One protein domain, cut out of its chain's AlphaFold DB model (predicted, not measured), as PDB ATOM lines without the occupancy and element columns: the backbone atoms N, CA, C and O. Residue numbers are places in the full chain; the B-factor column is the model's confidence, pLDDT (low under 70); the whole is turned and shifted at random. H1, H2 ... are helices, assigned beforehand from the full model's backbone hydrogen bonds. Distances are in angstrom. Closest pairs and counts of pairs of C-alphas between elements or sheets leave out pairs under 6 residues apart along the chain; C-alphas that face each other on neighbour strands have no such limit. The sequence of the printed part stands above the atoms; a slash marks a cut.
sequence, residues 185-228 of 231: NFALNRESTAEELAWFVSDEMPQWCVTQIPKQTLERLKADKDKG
ATOM      1  N   ASN A 185     124.826 147.198 149.909       95.19
ATOM      2  CA  ASN A 185     124.913 147.310 148.452       95.19
ATOM      3  C   ASN A 185     125.123 145.948 147.783       95.19
ATOM      4  O   ASN A 185     124.465 145.654 146.793       95.19
ATOM      5  N   PHE A 186     125.957 145.087 148.364       91.62
ATOM      6  CA  PHE A 186     126.228 143.757 147.818       91.62
ATOM      7  C   PHE A 186     125.008 142.834 147.874       91.62
ATOM      8  O   PHE A 186     124.673 142.212 146.875       91.62
ATOM      9  N   ALA A 187     124.304 142.787 149.006       91.69
ATOM     10  CA  ALA A 187     123.100 141.966 149.143       91.69
ATOM     11  C   ALA A 187     121.923 142.505 148.306       91.69
ATOM     12  O   ALA A 187     121.101 141.741 147.805       91.69
ATOM     13  N   LEU A 188     121.847 143.828 148.130       93.38
ATOM     14  CA  LEU A 188     120.794 144.513 147.375       93.38
ATOM     15  C   LEU A 188     121.151 144.764 145.900       93.38
ATOM     16  O   LEU A 188     120.362 145.394 145.192       93.38
ATOM     17  N   ASN A 189     122.296 144.270 145.416       93.31
ATOM     18  CA  ASN A 189     122.822 144.518 144.067       93.31
ATOM     19  C   ASN A 189     122.826 146.009 143.667       93.31
ATOM     20  O   ASN A 189     122.440 146.360 142.553       93.31
ATOM     21  N   ARG A 190     123.226 146.897 144.586       95.69
ATOM     22  CA  ARG A 190     123.427 148.329 144.316       95.69
ATOM     23  C   ARG A 190     124.881 148.586 143.943       95.69
ATOM     24  O   ARG A 190     125.790 148.018 144.545       95.69
ATOM     25  N   GLU A 191     125.103 149.491 143.001       95.94
ATOM     26  CA  GLU A 191     126.443 150.004 142.736       95.94
ATOM     27  C   GLU A 191     126.919 150.863 143.919       95.94
ATOM     28  O   GLU A 191     126.158 151.679 144.458       95.94
ATOM     29  N   SER A 192     128.162 150.633 144.351       96.75
ATOM     30  CA  SER A 192     128.786 151.421 145.416       96.75
ATOM     31  C   SER A 192     129.480 152.642 144.825       96.75
ATOM     32  O   SER A 192     130.155 152.530 143.804       96.75
ATOM     33  N   THR A 193     129.333 153.798 145.466       96.81
ATOM     34  CA  THR A 193     130.015 155.028 145.045       96.81
ATOM     35  C   THR A 193     131.507 154.960 145.379       96.81
ATOM     36  O   THR A 193     131.938 154.168 146.217       96.81
ATOM     37  N   ALA A 194     132.313 155.832 144.767       94.81
ATOM     38  CA  ALA A 194     133.734 155.932 145.101       94.81
ATOM     39  C   ALA A 194     133.966 156.240 146.594       94.81
ATOM     40  O   ALA A 194     134.880 155.685 147.196       94.81
ATOM     41  N   GLU A 195     133.113 157.076 147.197       95.75
ATOM     42  CA  GLU A 195     133.191 157.397 148.626       95.75
ATOM     43  C   GLU A 195     132.892 156.173 149.503       95.75
ATOM     44  O   GLU A 195     133.611 155.905 150.464       95.75
ATOM     45  N   GLU A 196     131.870 155.388 149.156       96.62
ATOM     46  CA  GLU A 196     131.522 154.165 149.886       96.62
ATOM     47  C   GLU A 196     132.636 153.112 149.792       96.62
ATOM     48  O   GLU A 196     132.967 152.468 150.788       96.62
ATOM     49  N   LEU A 197     133.250 152.961 148.612       94.94
ATOM     50  CA  LEU A 197     134.369 152.038 148.401       94.94
ATOM     51  C   LEU A 197     135.605 152.436 149.219       94.94
ATOM     52  O   LEU A 197     136.225 151.561 149.826       94.94
ATOM     53  N   ALA A 198     135.932 153.730 149.271       93.50
ATOM     54  CA  ALA A 198     137.002 154.260 150.117       93.50
ATOM     55  C   ALA A 198     136.707 154.022 151.608       93.50
ATOM     56  O   ALA A 198     137.575 153.585 152.369       93.50
ATOM     57  N   TRP A 199     135.456 154.229 152.026       95.25
ATOM     58  CA  TRP A 199     135.032 153.999 153.404       95.25
ATOM     59  C   TRP A 199     135.165 152.530 153.833       95.25
ATOM     60  O   TRP A 199     135.664 152.274 154.930       95.25
ATOM     61  N   PHE A 200     134.835 151.558 152.971       94.31
ATOM     62  CA  PHE A 200     134.962 150.120 153.279       94.31
ATOM     63  C   PHE A 200     136.384 149.650 153.612       94.31
ATOM     64  O   PHE A 200     136.564 148.574 154.188       94.31
ATOM     65  N   VAL A 201     137.400 150.423 153.233       92.19
ATOM     66  CA  VAL A 201     138.817 150.117 153.468       92.19
ATOM     67  C   VAL A 201     139.488 151.126 154.404       92.19
ATOM     68  O   VAL A 201     140.714 151.126 154.545       92.19
ATOM     69  N   SER A 202     138.697 151.999 155.028       91.38
ATOM     70  CA  SER A 202     139.135 152.949 156.049       91.38
ATOM     71  C   SER A 202     139.004 152.356 157.454       91.38
ATOM     72  O   SER A 202     138.220 151.431 157.679       91.38
ATOM     73  N   ASP A 203     139.719 152.937 158.417       90.06
ATOM     74  CA  ASP A 203     139.572 152.594 159.838       90.06
ATOM     75  C   ASP A 203     138.293 153.193 160.460       90.06
ATOM     76  O   ASP A 203     137.961 152.914 161.610       90.06
ATOM     77  N   GLU A 204     137.550 154.002 159.696       90.94
ATOM     78  CA  GLU A 204     136.293 154.622 160.123       90.94
ATOM     79  C   GLU A 204     135.098 153.664 160.032       90.94
ATOM     80  O   GLU A 204     134.045 153.952 160.603       90.94
ATOM     81  N   MET A 205     135.209 152.551 159.294       91.19
ATOM     82  CA  MET A 205     134.088 151.627 159.112       91.19
ATOM     83  C   MET A 205     133.798 150.861 160.414       91.19
ATOM     84  O   MET A 205     134.630 150.069 160.866       91.19
ATOM     85  N   PRO A 206     132.595 151.003 161.004       89.38
ATOM     86  CA  PRO A 206     132.252 150.287 162.222       89.38
ATOM     87  C   PRO A 206     132.238 148.765 162.035       89.38
ATOM     88  O   PRO A 206     131.806 148.241 161.006       89.38
ATOM     89  N   GLN A 207     132.598 148.028 163.088       84.44
ATOM     90  CA  GLN A 207     132.686 146.561 163.048       84.44
ATOM     91  C   GLN A 207     131.363 145.869 162.660       84.44
ATOM     92  O   GLN A 207     131.375 144.810 162.037       84.44
ATOM     93  N   TRP A 208     130.211 146.460 162.991       84.06
ATOM     94  CA  TRP A 208     128.889 145.917 162.643       84.06
ATOM     95  C   TRP A 208     128.547 146.038 161.142       84.06
ATOM     96  O   TRP A 208     127.647 145.346 160.653       84.06
ATOM     97  N   CYS A 209     129.265 146.881 160.392       86.50
ATOM     98  CA  CYS A 209     129.162 146.962 158.933       86.50
ATOM     99  C   CYS A 209     129.905 145.806 158.259       86.50
ATOM    100  O   CYS A 209     129.394 145.226 157.303       86.50
ATOM    101  N   VAL A 210     131.076 145.435 158.794       83.50
ATOM    102  CA  VAL A 210     131.955 144.378 158.255       83.50
ATOM    103  C   VAL A 210     131.196 143.069 158.072       83.50
ATOM    104  O   VAL A 210     131.315 142.414 157.043       83.50
ATOM    105  N   THR A 211     130.371 142.706 159.053       76.88
ATOM    106  CA  THR A 211     129.625 141.441 159.076       76.88
ATOM    107  C   THR A 211     128.544 141.322 157.998       76.88
ATOM    108  O   THR A 211     127.991 140.243 157.810       76.88
ATOM    109  N   GLN A 212     128.212 142.417 157.311       79.50
ATOM    110  CA  GLN A 212     127.219 142.449 156.232       79.50
ATOM    111  C   GLN A 212     127.857 142.428 154.836       79.50
ATOM    112  O   GLN A 212     127.144 142.292 153.845       79.50
ATOM    113  N   ILE A 213     129.186 142.534 154.747       86.00
ATOM    114  CA  ILE A 213     129.919 142.519 153.480       86.00
ATOM    115  C   ILE A 213     130.576 141.143 153.312       86.00
ATOM    116  O   ILE A 213     131.221 140.658 154.247       86.00
ATOM    117  N   PRO A 214     130.470 140.492 152.137       87.62
ATOM    118  CA  PRO A 214     131.159 139.231 151.902       87.62
ATOM    119  C   PRO A 214     132.670 139.370 152.126       87.62
ATOM    120  O   PRO A 214     133.310 140.285 151.605       87.62
ATOM    121  N   LYS A 215     133.260 138.431 152.872       87.62
ATOM    122  CA  LYS A 215     134.685 138.470 153.247       87.62
ATOM    123  C   LYS A 215     135.611 138.644 152.035       87.62
ATOM    124  O   LYS A 215     136.479 139.510 152.052       87.62
ATOM    125  N   GLN A 216     135.364 137.884 150.967       89.31
ATOM    126  CA  GLN A 216     136.131 137.953 149.718       89.31
ATOM    127  C   GLN A 216     136.056 139.339 149.060       89.31
ATOM    128  O   GLN A 216     137.024 139.812 148.469       89.31
ATOM    129  N   THR A 217     134.912 140.017 149.180       90.12
ATOM    130  CA  THR A 217     134.731 141.374 148.665       90.12
ATOM    131  C   THR A 217     135.590 142.368 149.434       90.12
ATOM    132  O   THR A 217     136.291 143.155 148.806       90.12
ATOM    133  N   LEU A 218     135.593 142.307 150.770       89.62
ATOM    134  CA  LEU A 218     136.461 143.163 151.588       89.62
ATOM    135  C   LEU A 218     137.946 142.907 151.317       89.62
ATOM    136  O   LEU A 218     138.715 143.857 151.220       89.62
ATOM    137  N   GLU A 219     138.349 141.644 151.173       92.25
ATOM    138  CA  GLU A 219     139.731 141.275 150.838       92.25
ATOM    139  C   GLU A 219     140.158 141.863 149.489       92.25
ATOM    140  O   GLU A 219     141.237 142.447 149.388       92.25
ATOM    141  N   ARG A 220     139.288 141.792 148.473       92.88
ATOM    142  CA  ARG A 220     139.538 142.412 147.167       92.88
ATOM    143  C   ARG A 220     139.670 143.932 147.272       92.88
ATOM    144  O   ARG A 220     140.632 144.481 146.753       92.88
ATOM    145  N   LEU A 221     138.745 144.603 147.964       92.06
ATOM    146  CA  LEU A 221     138.784 146.063 148.116       92.06
ATOM    147  C   LEU A 221     140.060 146.531 148.830       92.06
ATOM    148  O   LEU A 221     140.671 147.512 148.417       92.06
ATOM    149  N   LYS A 222     140.501 145.805 149.864       91.38
ATOM    150  CA  LYS A 222     141.773 146.088 150.547       91.38
ATOM    151  C   LYS A 222     142.966 145.940 149.603       91.38
ATOM    152  O   LYS A 222     143.800 146.834 149.545       91.38
ATOM    153  N   ALA A 223     142.999 144.875 148.801       91.00
ATOM    154  CA  ALA A 223     144.048 144.690 147.800       91.00
ATOM    155  C   ALA A 223     144.049 145.795 146.724       91.00
ATOM    156  O   ALA A 223     145.115 146.183 146.248       91.00
ATOM    157  N   ASP A 224     142.879 146.312 146.339       90.38
ATOM    158  CA  ASP A 224     142.763 147.427 145.390       90.38
ATOM    159  C   ASP A 224     143.255 148.752 146.004       90.38
ATOM    160  O   ASP A 224     143.931 149.529 145.324       90.38
ATOM    161  N   LYS A 225     143.008 148.988 147.303       89.62
ATOM    162  CA  LYS A 225     143.596 150.113 148.057       89.62
ATOM    163  C   LYS A 225     145.121 150.027 148.098       89.62
ATOM    164  O   LYS A 225     145.788 151.005 147.776       89.62
ATOM    165  N   ASP A 226     145.673 148.860 148.424       88.19
ATOM    166  CA  ASP A 226     147.128 148.655 148.517       88.19
ATOM    167  C   ASP A 226     147.837 148.873 147.166       88.19
ATOM    168  O   ASP A 226     149.002 149.266 147.117       88.19
ATOM    169  N   LYS A 227     147.120 148.673 146.053       89.56
ATOM    170  CA  LYS A 227     147.582 148.965 144.684       89.56
ATOM    171  C   LYS A 227     147.380 150.426 144.254       89.56
ATOM    172  O   LYS A 227     147.713 150.765 143.120       89.56
ATOM    173  N   GLY A 228     146.815 151.280 145.109       83.88
ATOM    174  CA  GLY A 228     146.516 152.683 144.805       83.88
ATOM    175  C   GLY A 228     145.319 152.894 143.868       83.88
ATOM    176  O   GLY A 228     145.187 153.968 143.284       83.88
TER     177      GLY A 228
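Overview. This is residues 185 to 228 of the 231 residues of an uncharacterized protein of Vitrella brassicaformis (strain CCMP3155) (UniProt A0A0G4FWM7). One longer helix, H3, and two short ones, H1 and H2, make a loose triangle, with H1 crosswise to H3. The unnamed stretch of residues 185 to 193 leads into H1. The printed part has 44 residues, with three named helices in the order H1, H2, H3 and no named strand, in class all helix. It is compact, with a radius of gyration of the C-alphas of 10.1 A, and spans 27 by 21 by 19 A.

Along the chain. H3, residues 215 to 226, is 16.8 A long, from C-alpha 215 at (134.685, 138.470, 153.247) to C-alpha 226 at (147.128, 148.655, 148.517). H1 is residues 194 to 199, 8.6 A, beginning at C-alpha 194 (133.734, 155.932, 145.101). H2 is residues 207 to 210, 5.3 A.

Arrangement. H3 and H1 are close but not clearly touching; their closest C-alphas, of Leu 221 and Leu 197, are 7.4 A apart. Their lines are about perpendicular, at 76 degrees. H2 and H3 are only just apart, at 8.1 A between closest C-alphas; H1 and H2 are apart. Every O i to N i+4 pair is within hydrogen-bond range in H1 and H3; H2 is too short for one.

Size, cuts and confidence. The two farthest C-alphas, of Leu 188 and Lys 227, are 27.3 A apart. The printed part has no cut. The link from H2 to H3 is tight, that from H1 to H2 short. No printed residue is under 70 in pLDDT.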